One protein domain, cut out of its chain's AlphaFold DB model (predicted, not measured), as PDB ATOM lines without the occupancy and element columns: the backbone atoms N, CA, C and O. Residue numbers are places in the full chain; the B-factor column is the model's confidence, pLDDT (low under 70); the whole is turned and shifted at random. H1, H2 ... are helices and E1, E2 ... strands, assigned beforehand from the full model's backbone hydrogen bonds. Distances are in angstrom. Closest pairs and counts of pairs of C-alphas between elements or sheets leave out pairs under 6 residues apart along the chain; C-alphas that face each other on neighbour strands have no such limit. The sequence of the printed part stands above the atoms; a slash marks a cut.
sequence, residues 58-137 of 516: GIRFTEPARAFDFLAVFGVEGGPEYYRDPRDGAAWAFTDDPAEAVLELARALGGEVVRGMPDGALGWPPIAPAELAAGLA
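What this domain is: This is residues 58 to 137 of the 516 residues of an uncharacterized protein of Amycolatopsis balhimycina DSM 5908 (UniProt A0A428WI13). A four-stranded antiparallel sheet is covered on one face by two helices, H1 and H2, which run along the strands; the other face has no named helix on it. A short third helix, H3, packs on H1, and the long stretch of residues 116 to 128, with no named element, leads to it from the edge strand E4. The printed part has 80 residues with three named helices and four named strands, in the order E1 H1 E2 E3 H2 E4 H3, and the sheet's order is E2 E3 E1 E4. The class is mixed, helices and strands. The whole is compact, with a radius of gyration of the C-alphas of 11.4 A, and rounded, spanning 30 by 28 by 23 A.

Where its parts are: E1, residues 58 to 61, begins at C-alpha 58 (16.658, -55.870, -13.099). H1, residues 64 to 74, measures 15.7 A. E2 is residues 81 to 84, and E3, residues 91 to 95, measures 13.5 A. H2, residues 100 to 108, measures 12.3 A and begins at C-alpha 100 (9.621, -52.799, -24.052). E4 is residues 112 to 115. H3, residues 129 to 134, measures 8.6 A and ends at C-alpha 134 (23.069, -36.502, -4.360).

How they stand to each other: E1 and E4 are antiparallel at 163 degrees, with N 60 and O 112 at 2.8 A. E3 and E1 are antiparallel at 154 degrees, with N 59 and O 93 at 2.8 A. E2 and E3 form a hairpin, with N 83 and O 92 at 2.8 A. These N and O pairs are within hydrogen-bond range. H1 and H2 lie on the same face of the sheet, making two layers, helices on one face of a sheet. H1, at a height over the sheet of 9.6 A, lies over E3 and, only just, E1, with 3 of its C-alphas falling there; its closest C-alphas to E3 are Pro 64 and Ala 91, 6.1 A apart. H2, at a height over the sheet of 9.9 A, lies over E1 and, only just, E4, also with 3; its closest C-alphas to E4 are Leu 103 and Val 113, 6.9 A apart. E1, H1, E2 and E3, H2, E4 are split strand-helix-strand units, each with another strand between its two strands, and right-handed crossovers. H1 and H2 are close but not clearly touching, with the C-alphas of Phe 70 and Ala 106 closest at 6.6 A. H1 and H3 touch, with the C-alphas of Pro 64 and Leu 132 closest at 5.3 A; they run opposite ways at a tilt of 38 degrees, only just steep. H3 is not on the sheet, but only just, with 4 pairs of C-alphas within 10 A. Every O i to N i+4 pair is within hydrogen-bond range in H2 and H3, and 6 of 7 in H1.

The domain as a whole: The C-alphas farthest apart, of Asp 97 and Ala 137, are 31.6 A apart. The printed part has no cut, and the link from E4 to H3 is long. The mean pLDDT of the printed part is 70.1, and 35 residues are under 70, among them residues 69 to 80 and 128 to 137.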
ATOM      1  N   GLY A  58      15.736 -56.780 -13.767       85.38
ATOM      2  CA  GLY A  58      16.658 -55.870 -13.099       85.38
ATOM      3  C   GLY A  58      17.348 -54.957 -14.104       85.38
ATOM      4  O   GLY A  58      17.807 -55.407 -15.152       85.38
ATOM      5  N   ILE A  59      17.455 -53.674 -13.792       86.94
ATOM      6  CA  ILE A  59      18.163 -52.688 -14.606       86.94
ATOM      7  C   ILE A  59      19.298 -52.125 -13.763       86.94
ATOM      8  O   ILE A  59      19.059 -51.490 -12.739       86.94
ATOM      9  N   ARG A  60      20.535 -52.356 -14.192       89.38
ATOM     10  CA  ARG A  60      21.739 -51.920 -13.488       89.38
ATOM     11  C   ARG A  60      22.290 -50.634 -14.094       89.38
ATOM     12  O   ARG A  60      22.574 -50.577 -15.285       89.38
ATOM     13  N   PHE A  61      22.543 -49.639 -13.255       85.38
ATOM     14  CA  PHE A  61      23.207 -48.386 -13.596       85.38
ATOM     15  C   PHE A  61      24.517 -48.270 -12.817       85.38
ATOM     16  O   PHE A  61      24.533 -48.264 -11.585       85.38
ATOM     17  N   THR A  62      25.633 -48.147 -13.534       80.81
ATOM     18  CA  THR A  62      26.957 -47.917 -12.930       80.81
ATOM     19  C   THR A  62      27.118 -46.491 -12.396       80.81
ATOM     20  O   THR A  62      27.928 -46.259 -11.504       80.81
ATOM     21  N   GLU A  63      26.335 -45.544 -12.914       72.94
ATOM     22  CA  GLU A  63      26.319 -44.142 -12.497       72.94
ATOM     23  C   GLU A  63      24.974 -43.790 -11.832       72.94
ATOM     24  O   GLU A  63      23.931 -43.884 -12.487       72.94
ATOM     25  N   PRO A  64      24.962 -43.315 -10.569       65.69
ATOM     26  CA  PRO A  64      23.732 -42.907  -9.880       65.69
ATOM     27  C   PRO A  64      22.943 -41.809 -10.608       65.69
ATOM     28  O   PRO A  64      21.718 -41.784 -10.528       65.69
ATOM     29  N   ALA A  65      23.631 -40.942 -11.360       63.00
ATOM     30  CA  ALA A  65      23.011 -39.912 -12.194       63.00
ATOM     31  C   ALA A  65      22.100 -40.513 -13.278       63.00
ATOM     32  O   ALA A  65      20.993 -40.036 -13.488       63.00
ATOM     33  N   ARG A  66      22.521 -41.617 -13.908       73.75
ATOM     34  CA  ARG A  66      21.745 -42.306 -14.950       73.75
ATOM     35  C   ARG A  66      20.529 -43.031 -14.382       73.75
ATOM     36  O   ARG A  66      19.468 -43.022 -14.996       73.75
ATOM     37  N   ALA A  67      20.670 -43.600 -13.183       73.06
ATOM     38  CA  ALA A  67      19.541 -44.146 -12.433       73.06
ATOM     39  C   ALA A  67      18.535 -43.054 -12.035       73.06
ATOM     40  O   ALA A  67      17.331 -43.294 -12.060       73.06
ATOM     41  N   PHE A  68      19.012 -41.849 -11.703       72.12
ATOM     42  CA  PHE A  68      18.141 -40.708 -11.425       72.12
ATOM     43  C   PHE A  68      17.416 -40.202 -12.679       72.12
ATOM     44  O   PHE A  68      16.212 -39.967 -12.624       72.12
ATOM     45  N   ASP A  69      18.115 -40.077 -13.810       66.19
ATOM     46  CA  ASP A  69      17.502 -39.708 -15.093       66.19
ATOM     47  C   ASP A  69      16.409 -40.712 -15.486       66.19
ATOM     48  O   ASP A  69      15.338 -40.325 -15.951       66.19
ATOM     49  N   PHE A  70      16.646 -42.003 -15.235       68.38
ATOM     50  CA  PHE A  70      15.653 -43.052 -15.444       68.38
ATOM     51  C   PHE A  70      14.448 -42.886 -14.500       68.38
ATOM     52  O   PHE A  70      13.313 -42.885 -14.969       68.38
ATOM     53  N   LEU A  71      14.664 -42.636 -13.202       68.50
ATOM     54  CA  LEU A  71      13.595 -42.344 -12.231       68.50
ATOM     55  C   LEU A  71      12.739 -41.132 -12.636       68.50
ATOM     56  O   LEU A  71      11.516 -41.171 -12.505       68.50
ATOM     57  N   ALA A  72      13.364 -40.062 -13.134       60.25
ATOM     58  CA  ALA A  72      12.682 -38.820 -13.496       60.25
ATOM     59  C   ALA A  72      11.667 -39.001 -14.638       60.25
ATOM     60  O   ALA A  72      10.675 -38.276 -14.690       60.25
ATOM     61  N   VAL A  73      11.884 -39.976 -15.526       58.28
ATOM     62  CA  VAL A  73      10.972 -40.268 -16.641       58.28
ATOM     63  C   VAL A  73       9.758 -41.097 -16.201       58.28
ATOM     64  O   VAL A  73       8.686 -40.948 -16.785       58.28
ATOM     65  N   PHE A  74       9.886 -41.928 -15.162       55.56
ATOM     66  CA  PHE A  74       8.810 -42.826 -14.710       55.56
ATOM     67  C   PHE A  74       7.877 -42.237 -13.651       55.56
ATOM     68  O   PHE A  74       6.824 -42.813 -13.391       55.56
ATOM     69  N   GLY A  75       8.205 -41.071 -13.090       47.06
ATOM     70  CA  GLY A  75       7.410 -40.466 -12.026       47.06
ATOM     71  C   GLY A  75       7.521 -41.235 -10.703       47.06
ATOM     72  O   GLY A  75       7.925 -42.392 -10.638       47.06
ATOM     73  N   VAL A  76       7.218 -40.549  -9.602       43.47
ATOM     74  CA  VAL A  76       7.447 -41.060  -8.236       43.47
ATOM     75  C   VAL A  76       6.344 -42.038  -7.788       43.47
ATOM     76  O   VAL A  76       6.526 -42.768  -6.817       43.47
ATOM     77  N   GLU A  77       5.212 -42.102  -8.492       37.84
ATOM     78  CA  GLU A  77       4.100 -42.996  -8.152       37.84
ATOM     79  C   GLU A  77       4.200 -44.328  -8.908       37.84
ATOM     80  O   GLU A  77       3.999 -44.389 -10.117       37.84
ATOM     81  N   GLY A  78       4.501 -45.409  -8.178       47.28
ATOM     82  CA  GLY A  78       4.540 -46.776  -8.719       47.28
ATOM     83  C   GLY A  78       5.797 -47.134  -9.523       47.28
ATOM     84  O   GLY A  78       5.807 -48.160 -10.199       47.28
ATOM     85  N   GLY A  79       6.843 -46.301  -9.467       57.25
ATOM     86  CA  GLY A  79       8.126 -46.562 -10.124       57.25
ATOM     87  C   GLY A  79       8.906 -47.746  -9.522       57.25
ATOM     88  O   GLY A  79       8.601 -48.187  -8.411       57.25
ATOM     89  N   PRO A  80       9.926 -48.260 -10.237       63.31
ATOM     90  CA  PRO A  80      10.731 -49.385  -9.774       63.31
ATOM     91  C   PRO A  80      11.477 -49.035  -8.482       63.31
ATOM     92  O   PRO A  80      11.968 -47.918  -8.313       63.31
ATOM     93  N   GLU A  81      11.591 -49.998  -7.573       72.38
ATOM     94  CA  GLU A  81      12.388 -49.831  -6.360       72.38
ATOM     95  C   GLU A  81      13.885 -49.867  -6.699       72.38
ATOM     96  O   GLU A  81      14.337 -50.720  -7.471       72.38
ATOM     97  N   TYR A  82      14.654 -48.939  -6.115       81.75
ATOM     98  CA  TYR A  82      16.094 -48.818  -6.346       81.75
ATOM     99  C   TYR A  82      16.893 -49.381  -5.175       81.75
ATOM    100  O   TYR A  82      16.684 -49.003  -4.023       81.75
ATOM    101  N   TYR A  83      17.877 -50.215  -5.483       84.12
ATOM    102  CA  TYR A  83      18.741 -50.885  -4.519       84.12
ATOM    103  C   TYR A  83      20.207 -50.660  -4.868       84.12
ATOM    104  O   TYR A  83      20.578 -50.611  -6.040       84.12
ATOM    105  N   ARG A  84      21.062 -50.524  -3.852       83.94
ATOM    106  CA  ARG A  84      22.506 -50.396  -4.057       83.94
ATOM    107  C   ARG A  84      23.167 -51.750  -3.945       83.94
ATOM    108  O   ARG A  84      23.121 -52.371  -2.886       83.94
ATOM    109  N   ASP A  85      23.860 -52.155  -4.999       82.94
ATOM    110  CA  ASP A  85      24.718 -53.327  -4.942       82.94
ATOM    111  C   ASP A  85      25.866 -53.056  -3.948       82.94
ATOM    112  O   ASP A  85      26.661 -52.131  -4.149       82.94
ATOM    113  N   PRO A  86      25.979 -53.822  -2.850       73.75
ATOM    114  CA  PRO A  86      26.997 -53.588  -1.832       73.75
ATOM    115  C   PRO A  86      28.421 -53.911  -2.314       73.75
ATOM    116  O   PRO A  86      29.380 -53.602  -1.607       73.75
ATOM    117  N   ARG A  87      28.580 -54.556  -3.477       75.75
ATOM    118  CA  ARG A  87      29.881 -54.994  -4.004       75.75
ATOM    119  C   ARG A  87      30.591 -53.899  -4.790       75.75
ATOM    120  O   ARG A  87      31.802 -53.753  -4.654       75.75
ATOM    121  N   ASP A  88      29.853 -53.163  -5.615       76.25
ATOM    122  CA  ASP A  88      30.399 -52.156  -6.533       76.25
ATOM    123  C   ASP A  88      29.714 -50.783  -6.423       76.25
ATOM    124  O   ASP A  88      30.174 -49.820  -7.032       76.25
ATOM    125  N   GLY A  89      28.656 -50.666  -5.616       74.44
ATOM    126  CA  GLY A  89      27.910 -49.427  -5.415       74.44
ATOM    127  C   GLY A  89      26.946 -49.077  -6.551       74.44
ATOM    128  O   GLY A  89      26.356 -47.995  -6.501       74.44
ATOM    129  N   ALA A  90      26.768 -49.953  -7.546       82.75
ATOM    130  CA  ALA A  90      25.852 -49.726  -8.659       82.75
ATOM    131  C   ALA A  90      24.396 -49.639  -8.177       82.75
ATOM    132  O   ALA A  90      23.989 -50.316  -7.228       82.75
ATOM    133  N   ALA A  91      23.602 -48.811  -8.854       85.12
ATOM    134  CA  ALA A  91      22.176 -48.688  -8.594       85.12
ATOM    135  C   ALA A  91      21.406 -49.698  -9.450       85.12
ATOM    136  O   ALA A  91      21.606 -49.771 -10.660       85.12
ATOM    137  N   TRP A  92      20.516 -50.458  -8.830       88.12
ATOM    138  CA  TRP A  92      19.667 -51.445  -9.483       88.12
ATOM    139  C   TRP A  92      18.206 -51.063  -9.332       88.12
ATOM    140  O   TRP A  92      17.767 -50.841  -8.212       88.12
ATOM    141  N   ALA A  93      17.466 -51.022 -10.434       85.00
ATOM    142  CA  ALA A  93      16.020 -50.854 -10.450       85.00
ATOM    143  C   ALA A  93      15.353 -52.197 -10.776       85.00
ATOM    144  O   ALA A  93      15.742 -52.837 -11.754       85.00
ATOM    145  N   PHE A  94      14.362 -52.622  -9.990       83.31
ATOM    146  CA  PHE A  94      13.599 -53.850 -10.257       83.31
ATOM    147  C   PHE A  94      12.160 -53.537 -10.649       83.31
ATOM    148  O   PHE A  94      11.518 -52.667 -10.066       83.31
ATOM    149  N   THR A  95      11.667 -54.247 -11.659       74.50
ATOM    150  CA  THR A  95      10.314 -54.084 -12.195       74.50
ATOM    151  C   THR A  95       9.755 -55.439 -12.604       74.50
ATOM    152  O   THR A  95      10.438 -56.215 -13.277       74.50
ATOM    153  N   ASP A  96       8.510 -55.709 -12.219       68.75
ATOM    154  CA  ASP A  96       7.898 -57.034 -12.364       68.75
ATOM    155  C   ASP A  96       7.261 -57.283 -13.745       68.75
ATOM    156  O   ASP A  96       6.996 -58.433 -14.076       68.75
ATOM    157  N   ASP A  97       7.067 -56.244 -14.574       66.19
ATOM    158  CA  ASP A  97       6.625 -56.368 -15.981       66.19
ATOM    159  C   ASP A  97       6.869 -55.061 -16.782       66.19
ATOM    160  O   ASP A  97       5.949 -54.264 -16.992       66.19
ATOM    161  N   PRO A  98       8.117 -54.735 -17.173       70.12
ATOM    162  CA  PRO A  98       8.376 -53.502 -17.914       70.12
ATOM    163  C   PRO A  98       7.932 -53.612 -19.378       70.12
ATOM    164  O   PRO A  98       8.377 -54.497 -20.109       70.12
ATOM    165  N   ALA A  99       7.146 -52.641 -19.856       71.94
ATOM    166  CA  ALA A  99       6.898 -52.486 -21.292       71.94
ATOM    167  C   ALA A  99       8.229 -52.322 -22.061       71.94
ATOM    168  O   ALA A  99       9.151 -51.683 -21.562       71.94
ATOM    169  N   GLU A 100       8.345 -52.830 -23.297       71.94
ATOM    170  CA  GLU A 100       9.621 -52.799 -24.052       71.94
ATOM    171  C   GLU A 100      10.196 -51.376 -24.204       71.94
ATOM    172  O   GLU A 100      11.407 -51.190 -24.126       71.94
ATOM    173  N   ALA A 101       9.338 -50.355 -24.304       64.25
ATOM    174  CA  ALA A 101       9.753 -48.949 -24.328       64.25
ATOM    175  C   ALA A 101      10.551 -48.526 -23.074       64.25
ATOM    176  O   ALA A 101      11.457 -47.699 -23.159       64.25
ATOM    177  N   VAL A 102      10.255 -49.122 -21.914       67.44
ATOM    178  CA  VAL A 102      10.983 -48.910 -20.650       67.44
ATOM    179  C   VAL A 102      12.380 -49.509 -20.721       67.44
ATOM    180  O   VAL A 102      13.347 -48.893 -20.276       67.44
ATOM    181  N   LEU A 103      12.502 -50.692 -21.321       74.69
ATOM    182  CA  LEU A 103      13.781 -51.375 -21.496       74.69
ATOM    183  C   LEU A 103      14.660 -50.673 -22.535       74.69
ATOM    184  O   LEU A 103      15.872 -50.582 -22.350       74.69
ATOM    185  N   GLU A 104      14.071 -50.148 -23.610       73.19
ATOM    186  CA  GLU A 104      14.787 -49.322 -24.584       73.19
ATOM    187  C   GLU A 104      15.285 -48.014 -23.966       73.19
ATOM    188  O   GLU A 104      16.451 -47.661 -24.150       73.19
ATOM    189  N   LEU A 105      14.451 -47.339 -23.171       69.31
ATOM    190  CA  LEU A 105      14.847 -46.137 -22.442       69.31
ATOM    191  C   LEU A 105      15.972 -46.420 -21.438       69.31
ATOM    192  O   LEU A 105      16.948 -45.675 -21.382       69.31
ATOM    193  N   ALA A 106      15.876 -47.519 -20.685       75.06
ATOM    194  CA  ALA A 106      16.921 -47.945 -19.763       75.06
ATOM    195  C   ALA A 106      18.268 -48.114 -20.478       75.06
ATOM    196  O   ALA A 106      19.274 -47.554 -20.042       75.06
ATOM    197  N   ARG A 107      18.275 -48.814 -21.621       78.25
ATOM    198  CA  ARG A 107      19.474 -48.997 -22.455       78.25
ATOM    199  C   ARG A 107      19.996 -47.666 -23.002       78.25
ATOM    200  O   ARG A 107      21.204 -47.447 -22.999       78.25
ATOM    201  N   ALA A 108      19.110 -46.768 -23.441       65.81
ATOM    202  CA  ALA A 108      19.479 -45.448 -23.959       65.81
ATOM    203  C   ALA A 108      20.152 -44.560 -22.897       65.81
ATOM    204  O   ALA A 108      21.046 -43.782 -23.221       65.81
ATOM    205  N   LEU A 109      19.774 -44.722 -21.628       66.50
ATOM    206  CA  LEU A 109      20.390 -44.045 -20.484       66.50
ATOM    207  C   LEU A 109      21.641 -44.768 -19.950       66.50
ATOM    208  O   LEU A 109      22.189 -44.375 -18.923       66.50
ATOM    209  N   GLY A 110      22.120 -45.804 -20.646       73.38
ATOM    210  CA  GLY A 110      23.310 -46.568 -20.264       73.38
ATOM    211  C   GLY A 110      23.062 -47.634 -19.193       73.38
ATOM    212  O   GLY A 110      24.020 -48.147 -18.618       73.38
ATOM    213  N   GLY A 111      21.799 -47.968 -18.915       81.81
ATOM    214  CA  GLY A 111      21.405 -49.056 -18.029       81.81
ATOM    215  C   GLY A 111      21.562 -50.430 -18.686       81.81
ATOM    216  O   GLY A 111      21.165 -50.656 -19.831       81.81
ATOM    217  N   GLU A 112      22.124 -51.376 -17.941       86.19
ATOM    218  CA  GLU A 112      22.266 -52.774 -18.334       86.19
ATOM    219  C   GLU A 112      21.024 -53.560 -17.889       86.19
ATOM    220  O   GLU A 112      20.748 -53.696 -16.698       86.19
ATOM    221  N   VAL A 113      20.253 -54.066 -18.855       84.94
ATOM    222  CA  VAL A 113      19.016 -54.818 -18.597       84.94
ATOM    223  C   VAL A 113      19.339 -56.296 -18.392       84.94
ATOM    224  O   VAL A 113      19.827 -56.964 -19.305       84.94
ATOM    225  N   VAL A 114      19.007 -56.821 -17.217       84.06
ATOM    226  CA  VAL A 114      19.244 -58.203 -16.795       84.06
ATOM    227  C   VAL A 114      17.906 -58.877 -16.502       84.06
ATOM    228  O   VAL A 114      17.054 -58.333 -15.805       84.06
ATOM    229  N   ARG A 115      17.699 -60.080 -17.049       78.88
ATOM    230  CA  ARG A 115      16.507 -60.881 -16.736       78.88
ATOM    231  C   ARG A 115      16.666 -61.540 -15.372       78.88
ATOM    232  O   ARG A 115      17.661 -62.228 -15.146       78.88
ATOM    233  N   GLY A 116      15.659 -61.384 -14.521       70.94
ATOM    234  CA  GLY A 116      15.675 -61.853 -13.147       70.94
ATOM    235  C   GLY A 116      16.380 -60.890 -12.195       70.94
ATOM    236  O   GLY A 116      17.084 -59.956 -12.586       70.94
ATOM    237  N   MET A 117      16.183 -61.147 -10.908       71.12
ATOM    238  CA  MET A 117      16.815 -60.415  -9.821       71.12
ATOM    239  C   MET A 117      18.089 -61.154  -9.365       71.12
ATOM    240  O   MET A 117      18.051 -62.379  -9.229       71.12
ATOM    241  N   PRO A 118      19.212 -60.456  -9.112       74.75
ATOM    242  CA  PRO A 118      20.414 -61.076  -8.559       74.75
ATOM    243  C   PRO A 118      20.160 -61.735  -7.195       74.75
ATOM    244  O   PRO A 118      19.411 -61.211  -6.366       74.75
ATOM    245  N   ASP A 119      20.836 -62.856  -6.929       68.06
ATOM    246  CA  ASP A 119      20.731 -63.560  -5.647       68.06
ATOM    247  C   ASP A 119      21.063 -62.629  -4.468       68.06
ATOM    248  O   ASP A 119      22.143 -62.038  -4.390       68.06
ATOM    249  N   GLY A 120      20.120 -62.513  -3.527       67.56
ATOM    250  CA  GLY A 120      20.256 -61.685  -2.326       67.56
ATOM    251  C   GLY A 120      19.924 -60.199  -2.506       67.56
ATOM    252  O   GLY A 120      20.090 -59.451  -1.543       67.56
ATOM    253  N   ALA A 121      19.429 -59.768  -3.674       70.06
ATOM    254  CA  ALA A 121      19.132 -58.356  -3.928       70.06
ATOM    255  C   ALA A 121      18.030 -57.760  -3.038       70.06
ATOM    256  O   ALA A 121      18.117 -56.595  -2.668       70.06
ATOM    257  N   LEU A 122      17.071 -58.567  -2.573       68.31
ATOM    258  CA  LEU A 122      16.066 -58.138  -1.582       68.31
ATOM    259  C   LEU A 122      16.668 -57.749  -0.220       68.31
ATOM    260  O   LEU A 122      15.992 -57.143   0.605       68.31
ATOM    261  N   GLY A 123      17.920 -58.132   0.049       69.56
ATOM    262  CA  GLY A 123      18.657 -57.741   1.252       69.56
ATOM    263  C   GLY A 123      19.574 -56.534   1.048       69.56
ATOM    264  O   GLY A 123      20.317 -56.180   1.965       69.56
ATOM    265  N   TRP A 124      19.592 -55.940  -0.146       82.69
ATOM    266  CA  TRP A 124      20.431 -54.786  -0.442       82.69
ATOM    267  C   TRP A 124      19.842 -53.503   0.153       82.69
ATOM    268  O   TRP A 124      18.626 -53.389   0.307       82.69
ATOM    269  N   PRO A 125      20.686 -52.520   0.511       79.44
ATOM    270  CA  PRO A 125      20.195 -51.253   1.026       79.44
ATOM    271  C   PRO A 125      19.395 -50.506  -0.059       79.44
ATOM    272  O   PRO A 125      19.916 -50.322  -1.168       79.44
ATOM    273  N   PRO A 126      18.158 -50.062   0.239       80.00
ATOM    274  CA  PRO A 126      17.375 -49.264  -0.694       80.00
ATOM    275  C   PRO A 126      18.034 -47.895  -0.889       80.00
ATOM    276  O   PRO A 126      18.565 -47.313   0.061       80.00
ATOM    277  N   ILE A 127      17.991 -47.370  -2.113       73.00
ATOM    278  CA  ILE A 127      18.504 -46.037  -2.438       73.00
ATOM    279  C   ILE A 127      17.335 -45.064  -2.465       73.00
ATOM    280  O   ILE A 127      16.433 -45.176  -3.294       73.00
ATOM    281  N   ALA A 128      17.362 -44.070  -1.582       69.00
ATOM    282  CA  ALA A 128      16.370 -43.005  -1.625       69.00
ATOM    283  C   ALA A 128      16.558 -42.142  -2.893       69.00
ATOM    284  O   ALA A 128      17.698 -41.865  -3.276       69.00
ATOM    285  N   PRO A 129      15.482 -41.598  -3.493       60.75
ATOM    286  CA  PRO A 129      15.590 -40.645  -4.601       60.75
ATOM    287  C   PRO A 129      16.525 -39.463  -4.310       60.75
ATOM    288  O   PRO A 129      17.269 -39.023  -5.182       60.75
ATOM    289  N   ALA A 130      16.548 -38.986  -3.060       56.09
ATOM    290  CA  ALA A 130      17.451 -37.927  -2.609       56.09
ATOM    291  C   ALA A 130      18.937 -38.328  -2.670       56.09
ATOM    292  O   ALA A 130      19.800 -37.477  -2.864       56.09
ATOM    293  N   GLU A 131      19.247 -39.614  -2.522       59.12
ATOM    294  CA  GLU A 131      20.607 -40.143  -2.572       59.12
ATOM    295  C   GLU A 131      21.072 -40.387  -4.015       59.12
ATOM    296  O   GLU A 131      22.225 -40.104  -4.343       59.12
ATOM    297  N   LEU A 132      20.165 -40.802  -4.907       61.34
ATOM    298  CA  LEU A 132      20.407 -40.777  -6.357       61.34
ATOM    299  C   LEU A 132      20.643 -39.338  -6.848       61.34
ATOM    300  O   LEU A 132      21.608 -39.081  -7.565       61.34
ATOM    301  N   ALA A 133      19.835 -38.382  -6.372       53.75
ATOM    302  CA  ALA A 133      20.007 -36.958  -6.655       53.75
ATOM    303  C   ALA A 133      21.308 -36.387  -6.064       53.75
ATOM    304  O   ALA A 133      21.929 -35.516  -6.665       53.75
ATOM    305  N   ALA A 134      21.771 -36.885  -4.915       51.28
ATOM    306  CA  ALA A 134      23.069 -36.502  -4.360       51.28
ATOM    307  C   ALA A 134      24.239 -36.957  -5.254       51.28
ATOM    308  O   ALA A 134      25.280 -36.306  -5.266       51.28
ATOM    309  N   GLY A 135      24.061 -38.011  -6.057       45.50
ATOM    310  CA  GLY A 135      24.997 -38.402  -7.116       45.50
ATOM    311  C   GLY A 135      25.049 -37.429  -8.304       45.50
ATOM    312  O   GLY A 135      26.035 -37.434  -9.038       45.50
ATOM    313  N   LEU A 136      24.043 -36.555  -8.463       42.75
ATOM    314  CA  LEU A 136      24.077 -35.411  -9.386       42.75
ATOM    315  C   LEU A 136      24.865 -34.223  -8.827       42.75
ATOM    316  O   LEU A 136      25.091 -33.254  -9.557       42.75
ATOM    317  N   ALA A 137      25.264 -34.259  -7.546       35.47
ATOM    318  CA  ALA A 137      26.086 -33.220  -6.943       35.47
ATOM    319  C   ALA A 137      27.487 -33.264  -7.560       35.47
ATOM    320  O   ALA A 137      28.440 -33.829  -7.024       35.47
TER     321      ALA A 137